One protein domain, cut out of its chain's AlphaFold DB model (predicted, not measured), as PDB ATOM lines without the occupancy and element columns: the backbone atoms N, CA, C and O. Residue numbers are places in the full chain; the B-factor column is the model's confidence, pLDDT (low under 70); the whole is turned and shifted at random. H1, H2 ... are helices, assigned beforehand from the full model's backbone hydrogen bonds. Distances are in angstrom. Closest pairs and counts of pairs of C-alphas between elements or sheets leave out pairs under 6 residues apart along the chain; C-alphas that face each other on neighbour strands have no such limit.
ATOM      1  N   GLY A  19      60.296  43.949  39.639       65.88
ATOM      2  CA  GLY A  19      61.708  43.574  39.457       65.88
ATOM      3  C   GLY A  19      61.962  42.092  39.771       65.88
ATOM      4  O   GLY A  19      61.213  41.506  40.561       65.88
ATOM      5  N   LEU A  20      63.018  41.486  39.203       59.00
ATOM      6  CA  LEU A  20      63.365  40.073  39.447       59.00
ATOM      7  C   LEU A  20      63.498  39.788  40.941       59.00
ATOM      8  O   LEU A  20      63.029  38.756  41.394       59.00
ATOM      9  N   ASP A  21      64.033  40.720  41.728       60.12
ATOM     10  CA  ASP A  21      64.159  40.554  43.180       60.12
ATOM     11  C   ASP A  21      62.806  40.539  43.912       60.12
ATOM     12  O   ASP A  21      62.658  39.844  44.917       60.12
ATOM     13  N   SER A  22      61.793  41.239  43.391       57.78
ATOM     14  CA  SER A  22      60.420  41.204  43.921       57.78
ATOM     15  C   SER A  22      59.651  39.937  43.521       57.78
ATOM     16  O   SER A  22      58.676  39.580  44.180       57.78
ATOM     17  N   GLN A  23      60.095  39.250  42.461       61.22
ATOM     18  CA  GLN A  23      59.495  38.020  41.924       61.22
ATOM     19  C   GLN A  23      60.300  36.751  42.258       61.22
ATOM     20  O   GLN A  23      59.808  35.633  42.099       61.22
ATOM     21  N   CYS A  24      61.540  36.907  42.716       63.78
ATOM     22  CA  CYS A  24      62.386  35.825  43.190       63.78
ATOM     23  C   CYS A  24      61.801  35.232  44.471       63.78
ATOM     24  O   CYS A  24      61.311  35.953  45.336       63.78
ATOM     25  N   ARG A  25      61.919  33.909  44.632       64.50
ATOM     26  CA  ARG A  25      61.531  33.170  45.847       64.50
ATOM     27  C   ARG A  25      62.483  33.464  47.017       64.50
ATOM     28  O   ARG A  25      63.187  32.576  47.489       64.50
ATOM     29  N   ASN A  26      62.539  34.717  47.450       78.00
ATOM     30  CA  ASN A  26      63.234  35.150  48.654       78.00
ATOM     31  C   ASN A  26      62.216  35.463  49.762       78.00
ATOM     32  O   ASN A  26      61.025  35.641  49.502       78.00
ATOM     33  N   HIS A  27      62.696  35.492  51.007       81.06
ATOM     34  CA  HIS A  27      61.858  35.705  52.189       81.06
ATOM     35  C   HIS A  27      61.032  36.994  52.094       81.06
ATOM     36  O   HIS A  27      59.832  36.965  52.326       81.06
ATOM     37  N   LEU A  28      61.655  38.084  51.637       81.19
ATOM     38  CA  LEU A  28      61.014  39.392  51.502       81.19
ATOM     39  C   LEU A  28      59.863  39.382  50.486       81.19
ATOM     40  O   LEU A  28      58.818  39.973  50.726       81.19
ATOM     41  N   SER A  29      60.026  38.704  49.349       79.31
ATOM     42  CA  SER A  29      58.965  38.542  48.348       79.31
ATOM     43  C   SER A  29      57.794  37.725  48.906       79.31
ATOM     44  O   SER A  29      56.635  38.086  48.696       79.31
ATOM     45  N   ALA A  30      58.086  36.663  49.666       83.88
ATOM     46  CA  ALA A  30      57.062  35.843  50.306       83.88
ATOM     47  C   ALA A  30      56.288  36.620  51.387       83.88
ATOM     48  O   ALA A  30      55.059  36.563  51.398       83.88
ATOM     49  N   GLU A  31      56.988  37.374  52.239       88.50
ATOM     50  CA  GLU A  31      56.387  38.259  53.246       88.50
ATOM     51  C   GLU A  31      55.521  39.336  52.593       88.50
ATOM     52  O   GLU A  31      54.343  39.452  52.915       88.50
ATOM     53  N   ASN A  32      56.042  40.035  51.584       86.50
ATOM     54  CA  ASN A  32      55.281  41.056  50.864       86.50
ATOM     55  C   ASN A  32      54.010  40.485  50.208       86.50
ATOM     56  O   ASN A  32      52.960  41.129  50.226       86.50
ATOM     57  N   HIS A  33      54.080  39.286  49.614       84.94
ATOM     58  CA  HIS A  33      52.905  38.626  49.042       84.94
ATOM     59  C   HIS A  33      51.885  38.252  50.124       84.94
ATOM     60  O   HIS A  33      50.687  38.472  49.938       84.94
ATOM     61  N   PHE A  34      52.356  37.716  51.250       90.50
ATOM     62  CA  PHE A  34      51.509  37.366  52.384       90.50
ATOM     63  C   PHE A  34      50.807  38.598  52.966       90.50
ATOM     64  O   PHE A  34      49.583  38.586  53.102       90.50
ATOM     65  N   ASP A  35      51.542  39.681  53.215       93.19
ATOM     66  CA  ASP A  35      51.001  40.937  53.739       93.19
ATOM     67  C   ASP A  35      49.972  41.547  52.784       93.19
ATOM     68  O   ASP A  35      48.885  41.952  53.207       93.19
ATOM     69  N   LEU A  36      50.257  41.532  51.477       89.19
ATOM     70  CA  LEU A  36      49.304  41.956  50.454       89.19
ATOM     71  C   LEU A  36      48.028  41.100  50.479       89.19
ATOM     72  O   LEU A  36      46.923  41.644  50.414       89.19
ATOM     73  N   CYS A  37      48.152  39.776  50.585       92.25
ATOM     74  CA  CYS A  37      47.008  38.870  50.683       92.25
ATOM     75  C   CYS A  37      46.184  39.114  51.955       92.25
ATOM     76  O   CYS A  37      44.949  39.131  51.885       92.25
ATOM     77  N   CYS A  38      46.837  39.342  53.095       96.06
ATOM     78  CA  CYS A  38      46.187  39.689  54.357       96.06
ATOM     79  C   CYS A  38      45.417  41.007  54.237       96.06
ATOM     80  O   CYS A  38      44.225  41.061  54.551       96.06
ATOM     81  N   PHE A  39      46.061  42.043  53.700       96.25
ATOM     82  CA  PHE A  39      45.443  43.347  53.494       96.25
ATOM     83  C   PHE A  39      44.249  43.278  52.531       96.25
ATOM     84  O   PHE A  39      43.167  43.773  52.846       96.25
ATOM     85  N   ALA A  40      44.393  42.594  51.392       92.88
ATOM     86  CA  ALA A  40      43.307  42.405  50.430       92.88
ATOM     87  C   ALA A  40      42.124  41.627  51.031       92.88
ATOM     88  O   ALA A  40      40.961  41.953  50.779       92.88
ATOM     89  N   THR A  41      42.410  40.615  51.858       95.25
ATOM     90  CA  THR A  41      41.379  39.848  52.570       95.25
ATOM     91  C   THR A  41      40.621  40.738  53.550       95.25
ATOM     92  O   THR A  41      39.391  40.732  53.558       95.25
ATOM     93  N   PHE A  42      41.342  41.546  54.328       97.38
ATOM     94  CA  PHE A  42      40.756  42.481  55.282       97.38
ATOM     95  C   PHE A  42      39.867  43.527  54.596       97.38
ATOM     96  O   PHE A  42      38.712  43.699  54.984       97.38
ATOM     97  N   LEU A  43      40.352  44.151  53.517       95.69
ATOM     98  CA  LEU A  43      39.569  45.106  52.727       95.69
ATOM     99  C   LEU A  43      38.298  44.485  52.143       95.69
ATOM    100  O   LEU A  43      37.245  45.117  52.154       95.69
ATOM    101  N   THR A  44      38.380  43.242  51.664       95.19
ATOM    102  CA  THR A  44      37.209  42.529  51.134       95.19
ATOM    103  C   THR A  44      36.134  42.367  52.210       95.19
ATOM    104  O   THR A  44      34.956  42.582  51.938       95.19
ATOM    105  N   TRP A  45      36.514  42.037  53.447       96.00
ATOM    106  CA  TRP A  45      35.549  41.903  54.541       96.00
ATOM    107  C   TRP A  45      35.027  43.242  55.062       96.00
ATOM    108  O   TRP A  45      33.835  43.335  55.338       96.00
ATOM    109  N   ILE A  46      35.855  44.291  55.122       96.56
ATOM    110  CA  ILE A  46      35.365  45.654  55.392       96.56
ATOM    111  C   ILE A  46      34.311  46.045  54.360       96.56
ATOM    112  O   ILE A  46      33.254  46.550  54.725       96.56
ATOM    113  N   TYR A  47      34.569  45.794  53.076       94.94
ATOM    114  CA  TYR A  47      33.589  46.061  52.031       94.94
ATOM    115  C   TYR A  47      32.288  45.284  52.275       94.94
ATOM    116  O   TYR A  47      31.216  45.879  52.230       94.94
ATOM    117  N   ALA A  48      32.376  43.993  52.612       94.38
ATOM    118  CA  ALA A  48      31.204  43.177  52.924       94.38
ATOM    119  C   ALA A  48      30.382  43.719  54.106       94.38
ATOM    120  O   ALA A  48      29.159  43.667  54.055       94.38
ATOM    121  N   LEU A  49      31.038  44.252  55.144       95.06
ATOM    122  CA  LEU A  49      30.371  44.859  56.305       95.06
ATOM    123  C   LEU A  49      29.596  46.138  55.959       95.06
ATOM    124  O   LEU A  49      28.693  46.508  56.698       95.06
ATOM    125  N   ASN A  50      29.947  46.808  54.859       94.50
ATOM    126  CA  ASN A  50      29.274  48.021  54.392       94.50
ATOM    127  C   ASN A  50      28.163  47.740  53.365       94.50
ATOM    128  O   ASN A  50      27.573  48.680  52.838       94.50
ATOM    129  N   LEU A  51      27.892  46.473  53.032       92.62
ATOM    130  CA  LEU A  51      26.791  46.126  52.140       92.62
ATOM    131  C   LEU A  51      25.459  46.172  52.894       92.62
ATOM    132  O   LEU A  51      25.344  45.615  53.981       92.62
ATOM    133  N   GLU A  52      24.450  46.794  52.281       93.06
ATOM    134  CA  GLU A  52      23.073  46.791  52.796       93.06
ATOM    135  C   GLU A  52      22.481  45.374  52.794       93.06
ATOM    136  O   GLU A  52      21.863  44.954  53.768       93.06
ATOM    137  N   ASP A  53      22.755  44.615  51.728       91.19
ATOM    138  CA  ASP A  53      22.295  43.242  51.544       91.19
ATOM    139  C   ASP A  53      23.461  42.262  51.392       91.19
ATOM    140  O   ASP A  53      24.502  42.560  50.795       91.19
ATOM    141  N   ALA A  54      23.252  41.033  51.869       89.50
ATOM    142  CA  ALA A  54      24.203  39.949  51.671       89.50
ATOM    143  C   ALA A  54      24.452  39.689  50.164       89.50
ATOM    144  O   ALA A  54      23.500  39.639  49.380       89.50
ATOM    145  N   PRO A  55      25.712  39.461  49.740       90.75
ATOM    146  CA  PRO A  55      26.024  39.090  48.364       90.75
ATOM    147  C   PRO A  55      25.292  37.823  47.914       90.75
ATOM    148  O   PRO A  55      25.116  36.877  48.687       90.75
ATOM    149  N   GLU A  56      24.960  37.766  46.624       87.94
ATOM    150  CA  GLU A  56      24.350  36.584  46.024       87.94
ATOM    151  C   GLU A  56      25.256  35.353  46.175       87.94
ATOM    152  O   GLU A  56      26.459  35.358  45.887       87.94
ATOM    153  N   PHE A  67      27.133  33.792  53.189       88.94
ATOM    154  CA  PHE A  67      27.837  34.027  51.933       88.94
ATOM    155  C   PHE A  67      29.340  33.785  52.121       88.94
ATOM    156  O   PHE A  67      29.876  33.871  53.224       88.94
ATOM    157  N   SER A  68      30.026  33.437  51.037       90.94
ATOM    158  CA  SER A  68      31.459  33.147  51.063       90.94
ATOM    159  C   SER A  68      32.283  34.370  50.674       90.94
ATOM    160  O   SER A  68      31.799  35.278  49.999       90.94
ATOM    161  N   PHE A  69      33.573  34.347  51.009       90.69
ATOM    162  CA  PHE A  69      34.543  35.335  50.526       90.69
ATOM    163  C   PHE A  69      34.498  35.509  48.996       90.69
ATOM    164  O   PHE A  69      34.569  36.620  48.476       90.69
ATOM    165  N   ALA A  70      34.325  34.403  48.261       89.12
ATOM    166  CA  ALA A  70      34.215  34.430  46.807       89.12
ATOM    167  C   ALA A  70      32.992  35.229  46.329       89.12
ATOM    168  O   ALA A  70      33.099  35.948  45.340       89.12
ATOM    169  N   ALA A  71      31.857  35.148  47.033       91.25
ATOM    170  CA  ALA A  71      30.662  35.923  46.699       91.25
ATOM    171  C   ALA A  71      30.899  37.436  46.852       91.25
ATOM    172  O   ALA A  71      30.518  38.210  45.976       91.25
ATOM    173  N   VAL A  72      31.610  37.856  47.904       93.38
ATOM    174  CA  VAL A  72      31.995  39.267  48.093       93.38
ATOM    175  C   VAL A  72      32.903  39.745  46.961       93.38
ATOM    176  O   VAL A  72      32.671  40.805  46.384       93.38
ATOM    177  N   ARG A  73      33.918  38.949  46.598       92.25
ATOM    178  CA  ARG A  73      34.833  39.286  45.497       92.25
ATOM    179  C   ARG A  73      34.112  39.467  44.165       92.25
ATOM    180  O   ARG A  73      34.480  40.362  43.411       92.25
ATOM    181  N   TRP A  74      33.103  38.645  43.884       89.81
ATOM    182  CA  TRP A  74      32.270  38.814  42.693       89.81
ATOM    183  C   TRP A  74      31.457  40.103  42.744       89.81
ATOM    184  O   TRP A  74      31.454  40.838  41.770       89.81
ATOM    185  N   LYS A  75      30.872  40.451  43.894       90.81
ATOM    186  CA  LYS A  75      30.153  41.723  44.039       90.81
ATOM    187  C   LYS A  75      31.053  42.937  43.777       90.81
ATOM    188  O   LYS A  75      30.627  43.882  43.118       90.81
ATOM    189  N   ILE A  76      32.296  42.896  44.268       91.19
ATOM    190  CA  ILE A  76      33.308  43.926  43.990       91.19
ATOM    191  C   ILE A  76      33.604  43.982  42.490       91.19
ATOM    192  O   ILE A  76      33.630  45.064  41.915       91.19
ATOM    193  N   PHE A  77      33.815  42.826  41.858       88.88
ATOM    194  CA  PHE A  77      34.044  42.731  40.419       88.88
ATOM    195  C   PHE A  77      32.884  43.349  39.637       88.88
ATOM    196  O   PHE A  77      33.124  44.283  38.886       88.88
ATOM    197  N   ASP A  78      31.643  42.929  39.878       87.50
ATOM    198  CA  ASP A  78      30.468  43.447  39.170       87.50
ATOM    199  C   ASP A  78      30.372  44.977  39.291       87.50
ATOM    200  O   ASP A  78      30.245  45.676  38.288       87.50
ATOM    201  N   LYS A  79      30.581  45.524  40.499       87.50
ATOM    202  CA  LYS A  79      30.629  46.981  40.716       87.50
ATOM    203  C   LYS A  79      31.736  47.674  39.922       87.50
ATOM    204  O   LYS A  79      31.520  48.766  39.405       87.50
ATOM    205  N   LEU A  80      32.917  47.067  39.838       85.12
ATOM    206  CA  LEU A  80      34.038  47.612  39.073       85.12
ATOM    207  C   LEU A  80      33.871  47.447  37.559       85.12
ATOM    208  O   LEU A  80      34.547  48.158  36.825       85.12
ATOM    209  N   PHE A  81      33.034  46.518  37.090       78.56
ATOM    210  CA  PHE A  81      32.673  46.385  35.676       78.56
ATOM    211  C   PHE A  81      31.614  47.408  35.267       78.56
ATOM    212  O   PHE A  81      31.702  47.958  34.169       78.56
ATOM    213  N   ASP A  82      30.663  47.690  36.159       73.69
ATOM    214  CA  ASP A  82      29.646  48.725  35.958       73.69
ATOM    215  C   ASP A  82      30.263  50.131  35.943       73.69
ATOM    216  O   ASP A  82      29.846  51.006  35.182       73.69
ATOM    217  N   CYS A  83      31.298  50.362  36.753       63.00
ATOM    218  CA  CYS A  83      32.170  51.514  36.581       63.00
ATOM    219  C   CYS A  83      33.049  51.262  35.349       63.00
ATOM    220  O   CYS A  83      33.864  50.354  35.364       63.00
ATOM    221  N   SER A  84      32.948  52.063  34.290       61.81
ATOM    222  CA  SER A  84      33.628  51.899  32.985       61.81
ATOM    223  C   SER A  84      35.180  51.936  32.992       61.81
ATOM    224  O   SER A  84      35.805  52.325  32.008       61.81
ATOM    225  N   ILE A  85      35.829  51.567  34.096       57.34
ATOM    226  CA  ILE A  85      37.261  51.653  34.391       57.34
ATOM    227  C   ILE A  85      38.013  50.393  33.905       57.34
ATOM    228  O   ILE A  85      39.206  50.462  33.604       57.34
ATOM    229  N   LEU A  86      37.339  49.242  33.764       53.31
ATOM    230  CA  LEU A  86      37.988  47.954  33.470       53.31
ATOM    231  C   LEU A  86      38.238  47.538  32.004       53.31
ATOM    232  O   LEU A  86      39.105  46.669  31.835       53.31
ATOM    233  N   PRO A  87      37.637  48.101  30.928       52.84
ATOM    234  CA  PRO A  87      37.994  47.649  29.578       52.84
ATOM    235  C   PRO A  87      39.456  47.967  29.207       52.84
ATOM    236  O   PRO A  87      40.006  47.345  28.302       52.84
ATOM    237  N   TYR A  88      40.127  48.863  29.942       50.38
ATOM    238  CA  TYR A  88      41.524  49.235  29.688       50.38
ATOM    239  C   TYR A  88      42.559  48.379  30.443       50.38
ATOM    240  O   TYR A  88      43.671  48.192  29.953       50.38
ATOM    241  N   TYR A  89      42.213  47.803  31.603       51.66
ATOM    242  CA  TYR A  89      43.184  47.104  32.464       51.66
ATOM    243  C   TYR A  89      43.317  45.597  32.185       51.66
ATOM    244  O   TYR A  89      44.387  45.026  32.408       51.66
ATOM    245  N   LEU A  90      42.280  44.945  31.644       49.19
ATOM    246  CA  LEU A  90      42.331  43.508  31.328       49.19
ATOM    247  C   LEU A  90      43.220  43.168  30.122       49.19
ATOM    248  O   LEU A  90      43.740  42.056  30.055       49.19
ATOM    249  N   SER A  91      43.482  44.131  29.231       48.41
ATOM    250  CA  SER A  91      44.517  43.998  28.192       48.41
ATOM    251  C   SER A  91      45.927  43.930  28.804       48.41
ATOM    252  O   SER A  91      46.748  43.100  28.418       48.41
ATOM    253  N   TYR A  92      46.202  44.739  29.831       49.50
ATOM    254  CA  TYR A  92      47.555  44.893  30.377       49.50
ATOM    255  C   TYR A  92      48.002  43.756  31.307       49.50
ATOM    256  O   TYR A  92      49.195  43.454  31.367       49.50
ATOM    257  N   ILE A  93      47.080  43.102  32.025       48.12
ATOM    258  CA  ILE A  93      47.444  42.045  32.988       48.12
ATOM    259  C   ILE A  93      47.660  40.688  32.296       48.12
ATOM    260  O   ILE A  93      48.559  39.946  32.689       48.12
ATOM    261  N   PHE A  94      46.920  40.367  31.227       39.50
ATOM    262  CA  PHE A  94      47.053  39.064  30.553       39.50
ATOM    263  C   PHE A  94      48.284  38.951  29.640       39.50
ATOM    264  O   PHE A  94      48.827  37.857  29.486       39.50
ATOM    265  N   VAL A  95      48.778  40.061  29.081       45.09
ATOM    266  CA  VAL A  95      49.996  40.058  28.246       45.09
ATOM    267  C   VAL A  95      51.252  39.762  29.077       45.09
ATOM    268  O   VAL A  95      52.184  39.136  28.582       45.09
ATOM    269  N   LYS A  96      51.271  40.130  30.365       40.53
ATOM    270  CA  LYS A  96      52.466  40.023  31.219       40.53
ATOM    271  C   LYS A  96      52.630  38.684  31.956       40.53
ATOM    272  O   LYS A  96      53.627  38.506  32.641       40.53
TER     273      LYS A  96
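What this domain is: This is residues 19 to 56 and 67 to 96 of the 99 residues of an uncharacterized protein of Lentisphaerae bacterium GWF2_44_16 (UniProt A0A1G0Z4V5). Three sides of an open frame: long H2, with short H1 at its beginning, makes an L with H3, and H4 stands free past H3's other end. The printed part has 68 residues with four named helices, H1 to H4 in order along the chain, which hold 48 of them, and no named strand; the class is all helix. The whole is loose, radius of gyration of the C-alphas 15.4 A, spanning 42 by 26 by 15 A.

How they stand to each other: H1, residues 20 to 23, and H2, residues 27 to 49, touch only at the corner; their closest C-alphas, Ser 22 and Ser 29, are 5.4 A apart. Residues 44 to 48 of H2 touch residues 69 to 73 of H3, residues 69 to 82, about perpendicular at 78 degrees; the closest C-alphas, Ala 48 and Val 72, are 6.3 A apart. H4, residues 89 to 95, touches no helix. Every O i to N i+4 pair is within hydrogen-bond range in H2 and H3; H4 has 1 of 3, and 1 of 4 O i to N i+3.

Where its parts are: C-alpha 20 begins H1 at (63.365, 40.073, 39.447). H2 measures 33.0 A, H3 20.4 A. H4 ends at (49.996, 40.058, 28.246).

The domain as a whole: Residues 57 to 66 are cut out; C-alphas 56 and 67 are 7.3 A apart. Residues 19 to 25 and 83 to 96 have pLDDT under 70.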